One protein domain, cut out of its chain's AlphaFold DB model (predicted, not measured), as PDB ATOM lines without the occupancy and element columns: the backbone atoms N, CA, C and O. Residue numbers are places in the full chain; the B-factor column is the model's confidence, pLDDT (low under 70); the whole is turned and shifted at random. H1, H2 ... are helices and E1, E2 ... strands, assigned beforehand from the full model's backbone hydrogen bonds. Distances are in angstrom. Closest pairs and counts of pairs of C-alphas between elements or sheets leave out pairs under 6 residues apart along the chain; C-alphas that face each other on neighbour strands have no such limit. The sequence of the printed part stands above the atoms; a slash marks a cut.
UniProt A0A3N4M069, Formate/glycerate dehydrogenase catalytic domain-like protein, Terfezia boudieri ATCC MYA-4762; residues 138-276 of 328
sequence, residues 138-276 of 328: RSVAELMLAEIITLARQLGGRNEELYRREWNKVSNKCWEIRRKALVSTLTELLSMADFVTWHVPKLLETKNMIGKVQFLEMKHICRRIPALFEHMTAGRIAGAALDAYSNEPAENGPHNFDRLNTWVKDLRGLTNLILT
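This is residues 138 to 276 of the 328 residues of the protein "Formate/glycerate dehydrogenase catalytic domain-like protein" of Terfezia boudieri ATCC MYA-4762 (UniProt A0A3N4M069). A small sheet of three short parallel strands, E1, E2 and E3, sits in the middle, with the longest helix, H1, over one face of it, running along the strands. H2 reaches out beyond the E3 edge, and the touching helices H3 and H4 lie beyond the E1 edge, while the long link of residues 164 to 185 sweeps round the outside from H2 to H3; H6 lies far out beyond the strands' last residues, and the loop of residues 200 to 207 sticks out. The printed part has 139 residues, with seven named helices and three named strands in the order H1 H2 H3 H4 E1 H5 E2 H6 H7 E3; the sheet's order is E1 E2 E3. Under half of the residues are in named elements, and by these the class is mostly helix. The whole is compact, with a radius of gyration of the C-alphas of 15.8 A, and spans 47 by 39 by 33 A.

H1, residues 138 to 152, begins at C-alpha 138 at (-37.387, 51.850, -43.483) and is 21.1 A long from first to last C-alpha. H2, residues 155 to 163, is 12.1 A long. H3, residues 186 to 192, is 9.9 A long, and H4, residues 214 to 217, is 5.1 A. E1, residues 221 to 223, is 7.4 A long. H5, residues 227 to 233, is 10.3 A long. E2, residues 239 to 242, is 10.5 A long and begins at C-alpha 239 at (-40.313, 28.917, -40.286). H6, residues 256 to 260, is 6.5 A long, and H7, residues 264 to 267, is 5.1 A. E3, residues 273 to 275, is 6.6 A long and ends at C-alpha 275 at (-32.115, 33.207, -46.786).

E1 and E2 are parallel at 12 degrees; C-alphas 222 and 240 face each other at 5.2 A, but no backbone N and O across this pair are within hydrogen-bond range. E2 and E3 are parallel at 9 degrees, with N 242 and O 274 within hydrogen-bond range at 2.8 A, and N 274 and O 240 also at 2.8 A. E1, H5, E2 and E2, H6, H7, E3 are strand-helix-strand units, parallel neighbour strands joined through helices, each with a right-handed crossover. H1 is on the sheet at a height of 10.4 A, over E2, and runs along the strands at 18 degrees on the local plane; this makes two layers, a helix on one face of a sheet. The closest C-alphas of H1 and E2 are those of Leu 151 and Gly 239, 5.9 A apart. H5 only grazes the sheet, with its residues 228 to 232. H1 and H2 are close but not clearly touching, with the C-alphas of Thr 150 and Gly 156 closest at 6.9 A, at a steep tilt of 66 degrees, the same way. H3 and H4 touch, the C-alphas of Ser 191 and Glu 217 being closest at 5.2 A. H4 and H5 only just touch, with 3 pairs of C-alphas within 8 A, the closest being Phe 215 and His 231 at 7.2 A. H6 and H7 touch only at the corner, and only just, with 3 such pairs, the closest being Asp 258 and Val 264 at 6.1 A. Every O i to N i+4 pair is within hydrogen-bond range in H1, H2, H3, H5 and H6; H4 and H7 are too short for such a pair.

The C-alphas farthest apart are those of Arg 165 and Leu 204, at 47.2 A. The printed part has no cut. The links H2 to H3, H3 to H4 and E2 to H6 are long, with 22, 21 and 13 residues. Residues 200 to 207 and 250 to 255 stand free. The mean pLDDT of the printed part is 77.8; residues 178 to 182, 201 and 219 to 227 are under 70.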
ATOM      1  N   ARG A 138     -36.099  52.060 -42.806       76.50
ATOM      2  CA  ARG A 138     -37.387  51.850 -43.483       76.50
ATOM      3  C   ARG A 138     -37.374  50.565 -44.313       76.50
ATOM      4  O   ARG A 138     -38.282  49.753 -44.183       76.50
ATOM      5  N   SER A 139     -36.348  50.371 -45.133       77.38
ATOM      6  CA  SER A 139     -36.235  49.231 -46.041       77.38
ATOM      7  C   SER A 139     -36.090  47.907 -45.283       77.38
ATOM      8  O   SER A 139     -36.699  46.912 -45.660       77.38
ATOM      9  N   VAL A 140     -35.366  47.912 -44.157       80.88
ATOM     10  CA  VAL A 140     -35.276  46.765 -43.235       80.88
ATOM     11  C   VAL A 140     -36.645  46.426 -42.629       80.88
ATOM     12  O   VAL A 140     -36.976  45.249 -42.493       80.88
ATOM     13  N   ALA A 141     -37.470  47.426 -42.300       80.69
ATOM     14  CA  ALA A 141     -38.831  47.200 -41.812       80.69
ATOM     15  C   ALA A 141     -39.777  46.682 -42.916       80.69
ATOM     16  O   ALA A 141     -40.603  45.810 -42.649       80.69
ATOM     17  N   GLU A 142     -39.642  47.170 -44.153       83.75
ATOM     18  CA  GLU A 142     -40.398  46.677 -45.315       83.75
ATOM     19  C   GLU A 142     -40.028  45.220 -45.651       83.75
ATOM     20  O   GLU A 142     -40.926  44.387 -45.805       83.75
ATOM     21  N   LEU A 143     -38.731  44.873 -45.651       84.19
ATOM     22  CA  LEU A 143     -38.251  43.494 -45.802       84.19
ATOM     23  C   LEU A 143     -38.769  42.590 -44.674       84.19
ATOM     24  O   LEU A 143     -39.347  41.546 -44.956       84.19
ATOM     25  N   MET A 144     -38.647  43.007 -43.411       84.75
ATOM     26  CA  MET A 144     -39.138  42.249 -42.252       84.75
ATOM     27  C   MET A 144     -40.651  41.971 -42.336       84.75
ATOM     28  O   MET A 144     -41.101  40.867 -42.026       84.75
ATOM     29  N   LEU A 145     -41.462  42.943 -42.769       83.19
ATOM     30  CA  LEU A 145     -42.902  42.730 -42.964       83.19
ATOM     31  C   LEU A 145     -43.182  41.736 -44.102       83.19
ATOM     32  O   LEU A 145     -44.069  40.891 -43.961       83.19
ATOM     33  N   ALA A 146     -42.411  41.788 -45.192       86.31
ATOM     34  CA  ALA A 146     -42.500  40.815 -46.277       86.31
ATOM     35  C   ALA A 146     -42.077  39.402 -45.827       86.31
ATOM     36  O   ALA A 146     -42.806  38.448 -46.103       86.31
ATOM     37  N   GLU A 147     -40.972  39.254 -45.084       86.44
ATOM     38  CA  GLU A 147     -40.523  37.995 -44.466       86.44
ATOM     39  C   GLU A 147     -41.631  37.391 -43.585       86.44
ATOM     40  O   GLU A 147     -42.033  36.245 -43.790       86.44
ATOM     41  N   ILE A 148     -42.186  38.181 -42.654       84.00
ATOM     42  CA  ILE A 148     -43.265  37.764 -41.743       84.00
ATOM     43  C   ILE A 148     -44.476  37.236 -42.525       84.00
ATOM     44  O   ILE A 148     -44.961  36.143 -42.232       84.00
ATOM     45  N   ILE A 149     -44.960  37.973 -43.533       85.25
ATOM     46  CA  ILE A 149     -46.119  37.562 -44.347       85.25
ATOM     47  C   ILE A 149     -45.800  36.297 -45.158       85.25
ATOM     48  O   ILE A 149     -46.631  35.391 -45.242       85.25
ATOM     49  N   THR A 150     -44.593  36.212 -45.719       87.38
ATOM     50  CA  THR A 150     -44.125  35.079 -46.532       87.38
ATOM     51  C   THR A 150     -44.072  33.794 -45.707       87.38
ATOM     52  O   THR A 150     -44.614  32.776 -46.142       87.38
ATOM     53  N   LEU A 151     -43.516  33.848 -44.491       84.81
ATOM     54  CA  LEU A 151     -43.461  32.719 -43.555       84.81
ATOM     55  C   LEU A 151     -44.843  32.344 -43.007       84.81
ATOM     56  O   LEU A 151     -45.189  31.162 -42.992       84.81
ATOM     57  N   ALA A 152     -45.658  33.336 -42.621       82.88
ATOM     58  CA  ALA A 152     -47.027  33.139 -42.124       82.88
ATOM     59  C   ALA A 152     -47.926  32.397 -43.122       82.88
ATOM     60  O   ALA A 152     -48.895  31.742 -42.736       82.88
ATOM     61  N   ARG A 153     -47.627  32.533 -44.418       84.88
ATOM     62  CA  ARG A 153     -48.392  31.979 -45.539       84.88
ATOM     63  C   ARG A 153     -47.641  30.873 -46.297       84.88
ATOM     64  O   ARG A 153     -48.136  30.424 -47.326       84.88
ATOM     65  N   GLN A 154     -46.488  30.429 -45.782       85.12
ATOM     66  CA  GLN A 154     -45.614  29.390 -46.352       85.12
ATOM     67  C   GLN A 154     -45.214  29.621 -47.823       85.12
ATOM     68  O   GLN A 154     -44.983  28.661 -48.562       85.12
ATOM     69  N   LEU A 155     -45.162  30.876 -48.287       86.06
ATOM     70  CA  LEU A 155     -45.116  31.173 -49.725       86.06
ATOM     71  C   LEU A 155     -43.873  30.599 -50.417       86.06
ATOM     72  O   LEU A 155     -43.986  30.196 -51.567       86.06
ATOM     73  N   GLY A 156     -42.732  30.491 -49.725       84.56
ATOM     74  CA  GLY A 156     -41.525  29.855 -50.271       84.56
ATOM     75  C   GLY A 156     -41.763  28.400 -50.689       84.56
ATOM     76  O   GLY A 156     -41.525  28.044 -51.840       84.56
ATOM     77  N   GLY A 157     -42.345  27.587 -49.799       84.19
ATOM     78  CA  GLY A 157     -42.691  26.195 -50.106       84.19
ATOM     79  C   GLY A 157     -43.769  26.077 -51.189       84.19
ATOM     80  O   GLY A 157     -43.617  25.290 -52.116       84.19
ATOM     81  N   ARG A 158     -44.816  26.916 -51.130       86.19
ATOM     82  CA  ARG A 158     -45.889  26.940 -52.149       86.19
ATOM     83  C   ARG A 158     -45.367  27.348 -53.533       86.19
ATOM     84  O   ARG A 158     -45.855  26.867 -54.549       86.19
ATOM     85  N   ASN A 159     -44.366  28.224 -53.573       88.88
ATOM     86  CA  ASN A 159     -43.668  28.626 -54.787       88.88
ATOM     87  C   ASN A 159     -42.805  27.479 -55.341       88.88
ATOM     88  O   ASN A 159     -42.894  27.176 -56.527       88.88
ATOM     89  N   GLU A 160     -42.023  26.794 -54.499       86.31
ATOM     90  CA  GLU A 160     -41.243  25.621 -54.917       86.31
ATOM     91  C   GLU A 160     -42.106  24.485 -55.481       86.31
ATOM     92  O   GLU A 160     -41.749  23.917 -56.511       86.31
ATOM     93  N   GLU A 161     -43.242  24.175 -54.850       88.44
ATOM     94  CA  GLU A 161     -44.220  23.201 -55.356       88.44
ATOM     95  C   GLU A 161     -44.665  23.565 -56.783       88.44
ATOM     96  O   GLU A 161     -44.577  22.742 -57.693       88.44
ATOM     97  N   LEU A 162     -45.038  24.827 -57.022       89.94
ATOM     98  CA  LEU A 162     -45.448  25.297 -58.350       89.94
ATOM     99  C   LEU A 162     -44.307  25.248 -59.382       89.94
ATOM    100  O   LEU A 162     -44.553  24.881 -60.531       89.94
ATOM    101  N   TYR A 163     -43.057  25.528 -58.991       89.94
ATOM    102  CA  TYR A 163     -41.886  25.329 -59.861       89.94
ATOM    103  C   TYR A 163     -41.654  23.845 -60.207       89.94
ATOM    104  O   TYR A 163     -41.242  23.537 -61.328       89.94
ATOM    105  N   ARG A 164     -41.985  22.921 -59.295       92.56
ATOM    106  CA  ARG A 164     -42.007  21.460 -59.528       92.56
ATOM    107  C   ARG A 164     -43.255  20.986 -60.296       92.56
ATOM    108  O   ARG A 164     -43.325  19.820 -60.671       92.56
ATOM    109  N   ARG A 165     -44.191  21.897 -60.605       91.38
ATOM    110  CA  ARG A 165     -45.511  21.670 -61.237       91.38
ATOM    111  C   ARG A 165     -46.532  20.942 -60.345       91.38
ATOM    112  O   ARG A 165     -47.504  20.380 -60.847       91.38
ATOM    113  N   GLU A 166     -46.340  20.985 -59.031       93.00
ATOM    114  CA  GLU A 166     -47.242  20.441 -58.012       93.00
ATOM    115  C   GLU A 166     -48.280  21.502 -57.586       93.00
ATOM    116  O   GLU A 166     -47.952  22.678 -57.429       93.00
ATOM    117  N   TRP A 167     -49.546  21.113 -57.380       89.88
ATOM    118  CA  TRP A 167     -50.641  22.036 -57.029       89.88
ATOM    119  C   TRP A 167     -51.247  21.717 -55.651       89.88
ATOM    120  O   TRP A 167     -52.315  21.114 -55.529       89.88
ATOM    121  N   ASN A 168     -50.577  22.161 -54.586       84.31
ATOM    122  CA  ASN A 168     -50.980  21.888 -53.200       84.31
ATOM    123  C   ASN A 168     -51.763  23.065 -52.585       84.31
ATOM    124  O   ASN A 168     -51.263  23.821 -51.748       84.31
ATOM    125  N   LYS A 169     -53.031  23.231 -52.989       88.88
ATOM    126  CA  LYS A 169     -53.934  24.274 -52.455       88.88
ATOM    127  C   LYS A 169     -54.420  23.937 -51.033       88.88
ATOM    128  O   LYS A 169     -55.544  23.474 -50.848       88.88
ATOM    129  N   VAL A 170     -53.592  24.214 -50.024       83.31
ATOM    130  CA  VAL A 170     -53.904  23.994 -48.599       83.31
ATOM    131  C   VAL A 170     -53.905  25.290 -47.780       83.31
ATOM    132  O   VAL A 170     -53.116  26.201 -48.018       83.31
ATOM    133  N   SER A 171     -54.791  25.366 -46.782       77.06
ATOM    134  CA  SER A 171     -54.858  26.455 -45.789       77.06
ATOM    135  C   SER A 171     -54.274  26.079 -44.420       77.06
ATOM    136  O   SER A 171     -54.139  26.939 -43.553       77.06
ATOM    137  N   ASN A 172     -53.929  24.805 -44.203       77.44
ATOM    138  CA  ASN A 172     -53.409  24.330 -42.923       77.44
ATOM    139  C   ASN A 172     -52.047  24.976 -42.596       77.44
ATOM    140  O   ASN A 172     -51.173  25.067 -43.460       77.44
ATOM    141  N   LYS A 173     -51.868  25.399 -41.338       73.31
ATOM    142  CA  LYS A 173     -50.705  26.161 -40.844       73.31
ATOM    143  C   LYS A 173     -50.429  27.475 -41.614       73.31
ATOM    144  O   LYS A 173     -49.284  27.926 -41.639       73.31
ATOM    145  N   CYS A 174     -51.438  28.082 -42.246       74.88
ATOM    146  CA  CYS A 174     -51.356  29.420 -42.844       74.88
ATOM    147  C   CYS A 174     -52.141  30.427 -41.987       74.88
ATOM    148  O   CYS A 174     -53.302  30.181 -41.666       74.88
ATOM    149  N   TRP A 175     -51.536  31.568 -41.648       77.12
ATOM    150  CA  TRP A 175     -52.019  32.459 -40.582       77.12
ATOM    151  C   TRP A 175     -52.215  33.918 -41.039       77.12
ATOM    152  O   TRP A 175     -51.546  34.396 -41.958       77.12
ATOM    153  N   GLU A 176     -53.115  34.650 -40.368       77.00
ATOM    154  CA  GLU A 176     -53.190  36.120 -40.431       77.00
ATOM    155  C   GLU A 176     -52.241  36.751 -39.403       77.00
ATOM    156  O   GLU A 176     -52.240  36.370 -38.237       77.00
ATOM    157  N   ILE A 177     -51.516  37.804 -39.787       76.88
ATOM    158  CA  ILE A 177     -50.566  38.517 -38.905       76.88
ATOM    159  C   ILE A 177     -51.225  39.642 -38.071       76.88
ATOM    160  O   ILE A 177     -50.567  40.573 -37.593       76.88
ATOM    161  N   ARG A 178     -52.558  39.607 -37.939       68.69
ATOM    162  CA  ARG A 178     -53.390  40.703 -37.416       68.69
ATOM    163  C   ARG A 178     -53.590  40.614 -35.900       68.69
ATOM    164  O   ARG A 178     -54.653  40.231 -35.420       68.69
ATOM    165  N   ARG A 179     -52.570  41.048 -35.158       60.00
ATOM    166  CA  ARG A 179     -52.631  41.552 -33.768       60.00
ATOM    167  C   ARG A 179     -51.334  42.295 -33.432       60.00
ATOM    168  O   ARG A 179     -50.356  42.213 -34.180       60.00
ATOM    169  N   LYS A 180     -51.333  43.039 -32.326       51.81
ATOM    170  CA  LYS A 180     -50.147  43.624 -31.684       51.81
ATOM    171  C   LYS A 180     -50.342  43.535 -30.171       51.81
ATOM    172  O   LYS A 180     -51.457  43.728 -29.695       51.81
ATOM    173  N   ALA A 181     -49.267  43.237 -29.458       55.50
ATOM    174  CA  ALA A 181     -49.173  43.265 -28.005       55.50
ATOM    175  C   ALA A 181     -47.818  43.887 -27.640       55.50
ATOM    176  O   ALA A 181     -46.882  43.828 -28.440       55.50
ATOM    177  N   LEU A 182     -47.736  44.504 -26.465       52.25
ATOM    178  CA  LEU A 182     -46.518  45.091 -25.915       52.25
ATOM    179  C   LEU A 182     -46.355  44.560 -24.490       52.25
ATOM    180  O   LEU A 182     -47.346  44.399 -23.780       52.25
ATOM    181  N   VAL A 183     -45.120  44.233 -24.124       73.88
ATOM    182  CA  VAL A 183     -44.768  43.399 -22.967       73.88
ATOM    183  C   VAL A 183     -43.536  43.945 -22.263       73.88
ATOM    184  O   VAL A 183     -42.792  44.747 -22.828       73.88
ATOM    185  N   SER A 184     -43.337  43.512 -21.023       75.44
ATOM    186  CA  SER A 184     -42.350  44.079 -20.101       75.44
ATOM    187  C   SER A 184     -41.034  43.299 -20.031       75.44
ATOM    188  O   SER A 184     -40.006  43.870 -19.668       75.44
ATOM    189  N   THR A 185     -41.038  42.010 -20.391       83.69
ATOM    190  CA  THR A 185     -39.856  41.136 -20.303       83.69
ATOM    191  C   THR A 185     -39.646  40.294 -21.562       83.69
ATOM    192  O   THR A 185     -40.574  40.053 -22.334       83.69
ATOM    193  N   LEU A 186     -38.413  39.811 -21.765       81.06
ATOM    194  CA  LEU A 186     -38.078  38.960 -22.911       81.06
ATOM    195  C   LEU A 186     -38.810  37.609 -22.858       81.06
ATOM    196  O   LEU A 186     -39.394  37.211 -23.856       81.06
ATOM    197  N   THR A 187     -38.846  36.927 -21.712       82.88
ATOM    198  CA  THR A 187     -39.534  35.628 -21.576       82.88
ATOM    199  C   THR A 187     -41.053  35.745 -21.752       82.88
ATOM    200  O   THR A 187     -41.671  34.884 -22.380       82.88
ATOM    201  N   GLU A 188     -41.669  36.842 -21.295       81.62
ATOM    202  CA  GLU A 188     -43.067  37.170 -21.615       81.62
ATOM    203  C   GLU A 188     -43.262  37.348 -23.133       81.62
ATOM    204  O   GLU A 188     -44.185  36.772 -23.709       81.62
ATOM    205  N   LEU A 189     -42.353  38.068 -23.806       82.75
ATOM    206  CA  LEU A 189     -42.367  38.247 -25.261       82.75
ATOM    207  C   LEU A 189     -42.257  36.913 -26.008       82.75
ATOM    208  O   LEU A 189     -43.109  36.624 -26.847       82.75
ATOM    209  N   LEU A 190     -41.242  36.099 -25.708       82.56
ATOM    210  CA  LEU A 190     -40.975  34.834 -26.403       82.56
ATOM    211  C   LEU A 190     -42.124  33.833 -26.228       82.56
ATOM    212  O   LEU A 190     -42.556  33.221 -27.206       82.56
ATOM    213  N   SER A 191     -42.664  33.731 -25.009       81.94
ATOM    214  CA  SER A 191     -43.778  32.829 -24.702       81.94
ATOM    215  C   SER A 191     -45.118  33.296 -25.271       81.94
ATOM    216  O   SER A 191     -45.977  32.458 -25.574       81.94
ATOM    217  N   MET A 192     -45.336  34.603 -25.485       77.44
ATOM    218  CA  MET A 192     -46.564  35.079 -26.128       77.44
ATOM    219  C   MET A 192     -46.497  35.126 -27.660       77.44
ATOM    220  O   MET A 192     -47.512  34.821 -28.288       77.44
ATOM    221  N   ALA A 193     -45.348  35.464 -28.249       75.81
ATOM    222  CA  ALA A 193     -45.237  35.845 -29.654       75.81
ATOM    223  C   ALA A 193     -45.288  34.672 -30.647       75.81
ATOM    224  O   ALA A 193     -44.498  33.730 -30.586       75.81
ATOM    225  N   ASP A 194     -46.159  34.797 -31.651       75.06
ATOM    226  CA  ASP A 194     -46.196  33.894 -32.810       75.06
ATOM    227  C   ASP A 194     -45.015  34.145 -33.775       75.06
ATOM    228  O   ASP A 194     -44.542  33.223 -34.440       75.06
ATOM    229  N   PHE A 195     -44.513  35.388 -33.818       76.38
ATOM    230  CA  PHE A 195     -43.375  35.837 -34.627       76.38
ATOM    231  C   PHE A 195     -42.416  36.654 -33.757       76.38
ATOM    232  O   PHE A 195     -42.818  37.688 -33.219       76.38
ATOM    233  N   VAL A 196     -41.149  36.243 -33.662       77.38
ATOM    234  CA  VAL A 196     -40.098  37.029 -32.999       77.38
ATOM    235  C   VAL A 196     -39.172  37.640 -34.049       77.38
ATOM    236  O   VAL A 196     -38.567  36.927 -34.850       77.38
ATOM    237  N   THR A 197     -39.025  38.965 -34.019       75.62
ATOM    238  CA  THR A 197     -38.004  39.700 -34.779       75.62
ATOM    239  C   THR A 197     -37.090  40.463 -33.833       75.62
ATOM    240  O   THR A 197     -37.465  40.779 -32.704       75.62
ATOM    241  N   TRP A 198     -35.866  40.748 -34.279       76.88
ATOM    242  CA  TRP A 198     -34.904  41.495 -33.481       76.88
ATOM    243  C   TRP A 198     -34.108  42.499 -34.308       76.88
ATOM    244  O   TRP A 198     -33.627  42.205 -35.402       76.88
ATOM    245  N   HIS A 199     -33.963  43.688 -33.727       77.56
ATOM    246  CA  HIS A 199     -33.312  44.860 -34.312       77.56
ATOM    247  C   HIS A 199     -32.330  45.443 -33.286       77.56
ATOM    248  O   HIS A 199     -32.392  46.614 -32.921       77.56
ATOM    249  N   VAL A 200     -31.471  44.571 -32.752       75.44
ATOM    250  CA  VAL A 200     -30.479  44.904 -31.723       75.44
ATOM    251  C   VAL A 200     -29.119  45.215 -32.365       75.44
ATOM    252  O   VAL A 200     -28.741  44.542 -33.328       75.44
ATOM    253  N   PRO A 201     -28.355  46.200 -31.855       69.12
ATOM    254  CA  PRO A 201     -26.982  46.433 -32.298       69.12
ATOM    255  C   PRO A 201     -26.076  45.243 -31.945       69.12
ATOM    256  O   PRO A 201     -26.342  44.501 -30.998       69.12
ATOM    257  N   LYS A 202     -24.977  45.070 -32.689       71.88
ATOM    258  CA  LYS A 202     -23.953  44.041 -32.439       71.88
ATOM    259  C   LYS A 202     -23.041  44.483 -31.286       71.88
ATOM    260  O   LYS A 202     -22.041  45.153 -31.517       71.88
ATOM    261  N   LEU A 203     -23.406  44.111 -30.062       74.38
ATOM    262  CA  LEU A 203     -22.685  44.401 -28.819       74.38
ATOM    263  C   LEU A 203     -22.244  43.088 -28.145       74.38
ATOM    264  O   LEU A 203     -22.482  42.002 -28.681       74.38
ATOM    265  N   LEU A 204     -21.597  43.162 -26.979       74.25
ATOM    266  CA  LEU A 204     -21.191  41.966 -26.232       74.25
ATOM    267  C   LEU A 204     -22.401  41.288 -25.569       74.25
ATOM    268  O   LEU A 204     -22.513  40.067 -25.579       74.25
ATOM    269  N   GLU A 205     -23.332  42.098 -25.074       71.88
ATOM    270  CA  GLU A 205     -24.559  41.733 -24.363       71.88
ATOM    271  C   GLU A 205     -25.607  41.111 -25.298       71.88
ATOM    272  O   GLU A 205     -26.405  40.271 -24.886       71.88
ATOM    273  N   THR A 206     -25.606  41.505 -26.575       78.31
ATOM    274  CA  THR A 206     -26.536  40.993 -27.596       78.31
ATOM    275  C   THR A 206     -25.975  39.782 -28.349       78.31
ATOM    276  O   THR A 206     -26.716  39.053 -29.018       78.31
ATOM    277  N   LYS A 207     -24.666  39.516 -28.233       74.12
ATOM    278  CA  LYS A 207     -23.992  38.381 -28.871       74.12
ATOM    279  C   LYS A 207     -24.534  37.064 -28.311       74.12
ATOM    280  O   LYS A 207     -24.296  36.716 -27.163       74.12
ATOM    281  N   ASN A 208     -25.221  36.302 -29.163       72.94
ATOM    282  CA  ASN A 208     -25.867  35.028 -28.819       72.94
ATOM    283  C   ASN A 208     -26.962  35.136 -27.733       72.94
ATOM    284  O   ASN A 208     -27.274  34.129 -27.102       72.94
ATOM    285  N   MET A 209     -27.588  36.309 -27.548       77.12
ATOM    286  CA  MET A 209     -28.621  36.531 -26.513       77.12
ATOM    287  C   MET A 209     -29.855  35.611 -26.619       77.12
ATOM    288  O   MET A 209     -30.602  35.469 -25.655       77.12
ATOM    289  N   ILE A 210     -30.067  34.979 -27.779       77.69
ATOM    290  CA  ILE A 210     -31.077  33.942 -28.005       77.69
ATOM    291  C   ILE A 210     -30.366  32.587 -28.132       77.69
ATOM    292  O   ILE A 210     -30.014  32.132 -29.221       77.69
ATOM    293  N   GLY A 211     -30.096  31.957 -26.990       75.94
ATOM    294  CA  GLY A 211     -29.538  30.609 -26.905       75.94
ATOM    295  C   GLY A 211     -30.618  29.521 -26.942       75.94
ATOM    296  O   GLY A 211     -31.807  29.796 -27.113       75.94
ATOM    297  N   LYS A 212     -30.214  28.260 -26.723       77.56
ATOM    298  CA  LYS A 212     -31.141  27.108 -26.687       77.56
ATOM    299  C   LYS A 212     -32.287  27.276 -25.674       77.56
ATOM    300  O   LYS A 212     -33.369  26.753 -25.905       77.56
ATOM    301  N   VAL A 213     -32.064  28.027 -24.590       81.00
ATOM    302  CA  VAL A 213     -33.087  28.362 -23.581       81.00
ATOM    303  C   VAL A 213     -34.176  29.253 -24.181       81.00
ATOM    304  O   VAL A 213     -35.350  28.915 -24.127       81.00
ATOM    305  N   GLN A 214     -33.804  30.337 -24.857       82.44
ATOM    306  CA  GLN A 214     -34.762  31.250 -25.485       82.44
ATOM    307  C   GLN A 214     -35.528  30.565 -26.635       82.44
ATOM    308  O   GLN A 214     -36.723  30.785 -26.801       82.44
ATOM    309  N   PHE A 215     -34.885  29.647 -27.365       77.56
ATOM    310  CA  PHE A 215     -35.551  28.779 -28.347       77.56
ATOM    311  C   PHE A 215     -36.499  27.716 -27.737       77.56
ATOM    312  O   PHE A 215     -37.251  27.084 -28.485       77.56
ATOM    313  N   LEU A 216     -36.471  27.479 -26.417       79.56
ATOM    314  CA  LEU A 216     -37.477  26.676 -25.696       79.56
ATOM    315  C   LEU A 216     -38.678  27.523 -25.247       79.56
ATOM    316  O   LEU A 216     -39.775  26.985 -25.130       79.56
ATOM    317  N   GLU A 217     -38.483  28.824 -25.018       81.25
ATOM    318  CA  GLU A 217     -39.546  29.769 -24.644       81.25
ATOM    319  C   GLU A 217     -40.390  30.217 -25.852       81.25
ATOM    320  O   GLU A 217     -41.545  30.602 -25.688       81.25
ATOM    321  N   MET A 218     -39.833  30.157 -27.066       78.56
ATOM    322  CA  MET A 218     -40.508  30.530 -28.314       78.56
ATOM    323  C   MET A 218     -41.607  29.554 -28.742       78.56
ATOM    324  O   MET A 218     -41.402  28.341 -28.772       78.56
ATOM    325  N   LYS A 219     -42.726  30.102 -29.231       69.06
ATOM    326  CA  LYS A 219     -43.789  29.317 -29.873       69.06
ATOM    327  C   LYS A 219     -43.422  28.785 -31.258       69.06
ATOM    328  O   LYS A 219     -43.442  27.572 -31.438       69.06
ATOM    329  N   HIS A 220     -43.202  29.667 -32.248       59.88
ATOM    330  CA  HIS A 220     -43.334  29.269 -33.665       59.88
ATOM    331  C   HIS A 220     -42.316  29.828 -34.678       59.88
ATOM    332  O   HIS A 220     -41.939  29.065 -35.562       59.88
ATOM    333  N   ILE A 221     -41.884  31.098 -34.653       58.28
ATOM    334  CA  ILE A 221     -41.044  31.676 -35.736       58.28
ATOM    335  C   ILE A 221     -39.893  32.532 -35.182       58.28
ATOM    336  O   ILE A 221     -40.106  33.347 -34.282       58.28
ATOM    337  N   CYS A 222     -38.686  32.368 -35.746       52.41
ATOM    338  CA  CYS A 222     -37.443  33.002 -35.279       52.41
ATOM    339  C   CYS A 222     -36.507  33.450 -36.428       52.41
ATOM    340  O   CYS A 222     -36.539  32.901 -37.528       52.41
ATOM    341  N   ARG A 223     -35.628  34.424 -36.153       49.00
ATOM    342  CA  ARG A 223     -34.504  34.895 -36.999       49.00
ATOM    343  C   ARG A 223     -33.191  34.286 -36.444       49.00
ATOM    344  O   ARG A 223     -33.099  34.119 -35.244       49.00
ATOM    345  N   ARG A 224     -32.169  33.991 -37.265       48.16
ATOM    346  CA  ARG A 224     -30.757  33.595 -36.915       48.16
ATOM    347  C   ARG A 224     -30.495  32.394 -35.952       48.16
ATOM    348  O   ARG A 224     -31.382  31.875 -35.300       48.16
ATOM    349  N   ILE A 225     -29.197  32.031 -35.854       60.62
ATOM    350  CA  ILE A 225     -28.498  31.144 -34.874       60.62
ATOM    351  C   ILE A 225     -28.511  29.622 -35.186       60.62
ATOM    352  O   ILE A 225     -29.557  29.080 -35.513       60.62
ATOM    353  N   PRO A 226     -27.376  28.886 -35.052       58.28
ATOM    354  CA  PRO A 226     -27.273  27.454 -35.402       58.28
ATOM    355  C   PRO A 226     -28.217  26.498 -34.647       58.28
ATOM    356  O   PRO A 226     -28.566  25.450 -35.183       58.28
ATOM    357  N   ALA A 227     -28.694  26.856 -33.448       66.69
ATOM    358  CA  ALA A 227     -29.726  26.085 -32.741       66.69
ATOM    359  C   ALA A 227     -31.056  25.993 -33.522       66.69
ATOM    360  O   ALA A 227     -31.849  25.081 -33.288       66.69
ATOM    361  N   LEU A 228     -31.284  26.896 -34.484       75.25
ATOM    362  CA  LEU A 228     -32.455  26.908 -35.353       75.25
ATOM    363  C   LEU A 228     -32.674  25.567 -36.071       75.25
ATOM    364  O   LEU A 228     -33.818  25.133 -36.178       75.25
ATOM    365  N   PHE A 229     -31.610  24.877 -36.503       76.44
ATOM    366  CA  PHE A 229     -31.736  23.576 -37.171       76.44
ATOM    367  C   PHE A 229     -32.358  22.512 -36.250       76.44
ATOM    368  O   PHE A 229     -33.322  21.852 -36.638       76.44
ATOM    369  N   GLU A 230     -31.887  22.398 -35.003       76.31
ATOM    370  CA  GLU A 230     -32.451  21.476 -34.000       76.31
ATOM    371  C   GLU A 230     -33.923  21.795 -33.677       76.31
ATOM    372  O   GLU A 230     -34.728  20.894 -33.446       76.31
ATOM    373  N   HIS A 231     -34.301  23.077 -33.655       78.00
ATOM    374  CA  HIS A 231     -35.658  23.494 -33.290       78.00
ATOM    375  C   HIS A 231     -36.645  23.482 -34.474       78.00
ATOM    376  O   HIS A 231     -37.833  23.234 -34.251       78.00
ATOM    377  N   MET A 232     -36.180  23.669 -35.717       78.44
ATOM    378  CA  MET A 232     -36.989  23.481 -36.931       78.44
ATOM    379  C   MET A 232     -37.181  21.997 -37.270       78.44
ATOM    380  O   MET A 232     -38.306  21.582 -37.535       78.44
ATOM    381  N   THR A 233     -36.134  21.165 -37.185       77.62
ATOM    382  CA  THR A 233     -36.271  19.704 -37.389       77.62
ATOM    383  C   THR A 233     -37.156  19.050 -36.326       77.62
ATOM    384  O   THR A 233     -37.965  18.186 -36.651       77.62
ATOM    385  N   ALA A 234     -37.103  19.525 -35.075       80.44
ATOM    386  CA  ALA A 234     -38.030  19.126 -34.012       80.44
ATOM    387  C   ALA A 234     -39.452  19.721 -34.145       80.44
ATOM    388  O   ALA A 234     -40.248  19.594 -33.216       80.44
ATOM    389  N   GLY A 235     -39.773  20.418 -35.242       75.50
ATOM    390  CA  GLY A 235     -41.109  20.954 -35.536       75.50
ATOM    391  C   GLY A 235     -41.610  22.060 -34.599       75.50
ATOM    392  O   GLY A 235     -42.780  22.430 -34.687       75.50
ATOM    393  N   ARG A 236     -40.752  22.584 -33.711       77.06
ATOM    394  CA  ARG A 236     -41.083  23.672 -32.773       77.06
ATOM    395  C   ARG A 236     -41.072  25.022 -33.485       77.06
ATOM    396  O   ARG A 236     -42.015  25.792 -33.348       77.06
ATOM    397  N   ILE A 237     -40.057  25.272 -34.311       79.94
ATOM    398  CA  ILE A 237     -40.020  26.441 -35.193       79.94
ATOM    399  C   ILE A 237     -40.583  26.060 -36.571       79.94
ATOM    400  O   ILE A 237     -40.054  25.188 -37.255       79.94
ATOM    401  N   ALA A 238     -41.675  26.712 -36.968       77.81
ATOM    402  CA  ALA A 238     -42.435  26.468 -38.194       77.81
ATOM    403  C   ALA A 238     -41.916  27.246 -39.420       77.81
ATOM    404  O   ALA A 238     -42.412  27.052 -40.532       77.81
ATOM    405  N   GLY A 239     -40.954  28.148 -39.225       81.56
ATOM    406  CA  GLY A 239     -40.313  28.917 -40.286       81.56
ATOM    407  C   GLY A 239     -39.336  29.954 -39.738       81.56
ATOM    408  O   GLY A 239     -39.387  30.304 -38.556       81.56
ATOM    409  N   ALA A 240     -38.446  30.439 -40.599       83.94
ATOM    410  CA  ALA A 240     -37.420  31.408 -40.231       83.94
ATOM    411  C   ALA A 240     -36.951  32.239 -41.427       83.94
ATOM    412  O   ALA A 240     -37.017  31.785 -42.567       83.94
ATOM    413  N   ALA A 241     -36.435  33.439 -41.164       84.50
ATOM    414  CA  ALA A 241     -35.784  34.278 -42.168       84.50
ATOM    415  C   ALA A 241     -34.413  34.733 -41.665       84.50
ATOM    416  O   ALA A 241     -34.300  35.188 -40.525       84.50
ATOM    417  N   LEU A 242     -33.370  34.577 -42.482       82.31
ATOM    418  CA  LEU A 242     -31.998  34.995 -42.193       82.31
ATOM    419  C   LEU A 242     -31.539  36.015 -43.235       82.31
ATOM    420  O   LEU A 242     -31.716  35.777 -44.423       82.31
ATOM    421  N   ASP A 243     -30.905  37.092 -42.777       82.19
ATOM    422  CA  ASP A 243     -30.382  38.166 -43.637       82.19
ATOM    423  C   ASP A 243     -28.921  38.502 -43.299       82.19
ATOM    424  O   ASP A 243     -28.089  38.591 -44.190       82.19
ATOM    425  N   ALA A 244     -28.580  38.572 -42.006       79.25
ATOM    426  CA  ALA A 244     -27.207  38.746 -41.524       79.25
ATOM    427  C   ALA A 244     -26.696  37.498 -40.783       79.25
ATOM    428  O   ALA A 244     -27.421  36.891 -39.983       79.25
ATOM    429  N   TYR A 245     -25.421  37.169 -40.961       81.38
ATOM    430  CA  TYR A 245     -24.801  35.897 -40.586       81.38
ATOM    431  C   TYR A 245     -23.637  36.083 -39.590       81.38
ATOM    432  O   TYR A 245     -23.529  37.113 -38.916       81.38
ATOM    433  N   SER A 246     -22.829  35.032 -39.394       77.06
ATOM    434  CA  SER A 246     -21.617  35.077 -38.553       77.06
ATOM    435  C   SER A 246     -20.384  35.449 -39.375       77.06
ATOM    436  O   SER A 246     -19.638  36.339 -38.977       77.06
ATOM    437  N   ASN A 247     -20.225  34.788 -40.526       79.88
ATOM    438  CA  ASN A 247     -19.219  35.063 -41.544       79.88
ATOM    439  C   ASN A 247     -19.960  35.355 -42.855       79.88
ATOM    440  O   ASN A 247     -20.895  34.629 -43.198       79.88
ATOM    441  N   GLU A 248     -19.557  36.380 -43.597       80.44
ATOM    442  CA  GLU A 248     -20.222  36.807 -44.836       80.44
ATOM    443  C   GLU A 248     -19.187  36.907 -45.969       80.44
ATOM    444  O   GLU A 248     -18.042  37.278 -45.696       80.44
ATOM    445  N   PRO A 249     -19.525  36.534 -47.221       80.44
ATOM    446  CA  PRO A 249     -18.627  36.728 -48.354       80.44
ATOM    447  C   PRO A 249     -18.280  38.206 -48.549       80.44
ATOM    448  O   PRO A 249     -19.176  39.042 -48.598       80.44
ATOM    449  N   ALA A 250     -16.996  38.513 -48.739       71.19
ATOM    450  CA  ALA A 250     -16.560  39.849 -49.154       71.19
ATOM    451  C   ALA A 250     -16.973  40.180 -50.605       71.19
ATOM    452  O   ALA A 250     -17.061  41.344 -50.976       71.19
ATOM    453  N   GLU A 251     -17.239  39.154 -51.421       72.00
ATOM    454  CA  GLU A 251     -17.617  39.277 -52.828       72.00
ATOM    455  C   GLU A 251     -18.701  38.264 -53.236       72.00
ATOM    456  O   GLU A 251     -18.806  37.151 -52.700       72.00
ATOM    457  N   ASN A 252     -19.487  38.646 -54.245       76.44
ATOM    458  CA  ASN A 252     -20.486  37.788 -54.875       76.44
ATOM    459  C   ASN A 252     -19.807  36.675 -55.685       76.44
ATOM    460  O   ASN A 252     -19.198  36.943 -56.717       76.44
ATOM    461  N   GLY A 253     -19.969  35.419 -55.266       77.06
ATOM    462  CA  GLY A 253     -19.410  34.273 -55.982       77.06
ATOM    463  C   GLY A 253     -20.034  32.933 -55.575       77.06
ATOM    464  O   GLY A 253     -20.548  32.797 -54.458       77.06
ATOM    465  N   PRO A 254     -20.011  31.922 -56.465       77.50
ATOM    466  CA  PRO A 254     -20.546  30.598 -56.169       77.50
ATOM    467  C   PRO A 254     -19.772  29.938 -55.018       77.50
ATOM    468  O   PRO A 254     -18.548  30.005 -54.946       77.50
ATOM    469  N   HIS A 255     -20.495  29.274 -54.114       73.88
ATOM    470  CA  HIS A 255     -19.961  28.539 -52.954       73.88
ATOM    471  C   HIS A 255     -19.186  29.352 -51.894       73.88
ATOM    472  O   HIS A 255     -18.826  28.778 -50.865       73.88
ATOM    473  N   ASN A 256     -18.980  30.666 -52.058       78.19
ATOM    474  CA  ASN A 256     -18.293  31.499 -51.059       78.19
ATOM    475  C   ASN A 256     -18.974  31.417 -49.675       78.19
ATOM    476  O   ASN A 256     -18.313  31.201 -48.661       78.19
ATOM    477  N   PHE A 257     -20.309  31.478 -49.637       80.00
ATOM    478  CA  PHE A 257     -21.090  31.360 -48.400       80.00
ATOM    479  C   PHE A 257     -20.971  29.973 -47.729       80.00
ATOM    480  O   PHE A 257     -20.866  29.894 -46.505       80.00
ATOM    481  N   ASP A 258     -20.901  28.899 -48.526       79.56
ATOM    482  CA  ASP A 258     -20.792  27.505 -48.054       79.56
ATOM    483  C   ASP A 258     -19.423  27.191 -47.436       79.56
ATOM    484  O   ASP A 258     -19.315  26.352 -46.540       79.56
ATOM    485  N   ARG A 259     -18.368  27.855 -47.928       79.38
ATOM    486  CA  ARG A 259     -17.003  27.752 -47.393       79.38
ATOM    487  C   ARG A 259     -16.872  28.454 -46.042       79.38
ATOM    488  O   ARG A 259     -16.200  27.944 -45.154       79.38
ATOM    489  N   LEU A 260     -17.525  29.607 -45.894       78.88
ATOM    490  CA  LEU A 260     -17.464  30.439 -44.688       78.88
ATOM    491  C   LEU A 260     -18.370  29.941 -43.553       78.88
ATOM    492  O   LEU A 260     -18.118  30.259 -42.389       78.88
ATOM    493  N   ASN A 261     -19.416  29.173 -43.866       78.81
ATOM    494  CA  ASN A 261     -20.428  28.735 -42.907       78.81
ATOM    495  C   ASN A 261     -20.808  27.264 -43.147       78.81
ATOM    496  O   ASN A 261     -21.759  26.956 -43.862       78.81
ATOM    497  N   THR A 262     -20.084  26.337 -42.515       74.56
ATOM    498  CA  THR A 262     -20.276  24.882 -42.685       74.56
ATOM    499  C   THR A 262     -21.715  24.408 -42.436       74.56
ATOM    500  O   THR A 262     -22.205  23.548 -43.166       74.56
ATOM    501  N   TRP A 263     -22.402  25.028 -41.472       77.06
ATOM    502  CA  TRP A 263     -23.791  24.767 -41.068       77.06
ATOM    503  C   TRP A 263     -24.861  25.187 -42.097       77.06
ATOM    504  O   TRP A 263     -26.033  24.841 -41.954       77.06
ATOM    505  N   VAL A 264     -24.501  25.917 -43.162       75.06
ATOM    506  CA  VAL A 264     -25.451  26.287 -44.235       75.06
ATOM    507  C   VAL A 264     -25.963  25.052 -44.980       75.06
ATOM    508  O   VAL A 264     -27.098  25.046 -45.458       75.06
ATOM    509  N   LYS A 265     -25.159  23.984 -45.041       76.31
ATOM    510  CA  LYS A 265     -25.559  22.700 -45.637       76.31
ATOM    511  C   LYS A 265     -26.773  22.100 -44.933       76.31
ATOM    512  O   LYS A 265     -27.688  21.641 -45.608       76.31
ATOM    513  N   ASP A 266     -26.801  22.176 -43.605       77.69
ATOM    514  CA  ASP A 266     -27.877  21.626 -42.777       77.69
ATOM    515  C   ASP A 266     -29.164  22.445 -42.964       77.69
ATOM    516  O   ASP A 266     -30.249  21.897 -43.165       77.69
ATOM    517  N   LEU A 267     -29.037  23.777 -43.015       77.56
ATOM    518  CA  LEU A 267     -30.165  24.680 -43.261       77.56
ATOM    519  C   LEU A 267     -30.831  24.485 -44.633       77.56
ATOM    520  O   LEU A 267     -32.040  24.674 -44.740       77.56
ATOM    521  N   ARG A 268     -30.091  24.075 -45.673       72.81
ATOM    522  CA  ARG A 268     -30.657  23.817 -47.016       72.81
ATOM    523  C   ARG A 268     -31.649  22.647 -47.066       72.81
ATOM    524  O   ARG A 268     -32.375  22.534 -48.048       72.81
ATOM    525  N   GLY A 269     -31.697  21.797 -46.039       73.75
ATOM    526  CA  GLY A 269     -32.713  20.749 -45.901       73.75
ATOM    527  C   GLY A 269     -34.031  21.214 -45.265       73.75
ATOM    528  O   GLY A 269     -34.969  20.424 -45.179       73.75
ATOM    529  N   LEU A 270     -34.115  22.461 -44.783       80.38
ATOM    530  CA  LEU A 270     -35.274  22.968 -44.047       80.38
ATOM    531  C   LEU A 270     -36.318  23.594 -44.978       80.38
ATOM    532  O   LEU A 270     -36.017  24.478 -45.777       80.38
ATOM    533  N   THR A 271     -37.578  23.193 -44.817       76.44
ATOM    534  CA  THR A 271     -38.713  23.851 -45.474       76.44
ATOM    535  C   THR A 271     -39.128  25.123 -44.726       76.44
ATOM    536  O   THR A 271     -38.930  25.251 -43.518       76.44
ATOM    537  N   ASN A 272     -39.722  26.079 -45.452       82.19
ATOM    538  CA  ASN A 272     -40.156  27.385 -44.924       82.19
ATOM    539  C   ASN A 272     -39.024  28.215 -44.266       82.19
ATOM    540  O   ASN A 272     -39.237  28.907 -43.269       82.19
ATOM    541  N   LEU A 273     -37.819  28.141 -44.838       85.81
ATOM    542  CA  LEU A 273     -36.667  28.977 -44.501       85.81
ATOM    543  C   LEU A 273     -36.429  30.012 -45.614       85.81
ATOM    544  O   LEU A 273     -36.391  29.662 -46.791       85.81
ATOM    545  N   ILE A 274     -36.233  31.277 -45.244       86.12
ATOM    546  CA  ILE A 274     -35.816  32.361 -46.144       86.12
ATOM    547  C   ILE A 274     -34.351  32.696 -45.839       86.12
ATOM    548  O   ILE A 274     -33.993  32.880 -44.677       86.12
ATOM    549  N   LEU A 275     -33.516  32.787 -46.875       84.94
ATOM    550  CA  LEU A 275     -32.115  33.207 -46.786       84.94
ATOM    551  C   LEU A 275     -31.881  34.368 -47.763       84.94
ATOM    552  O   LEU A 275     -31.903  34.157 -48.975       84.94
ATOM    553  N   THR A 276     -31.651  35.577 -47.255       83.31
ATOM    554  CA  THR A 276     -31.237  36.745 -48.047       83.31
ATOM    555  C   THR A 276     -29.753  37.054 -47.807       83.31
ATOM    556  O   THR A 276     -29.263  36.872 -46.693       83.31
TER     557      THR A 276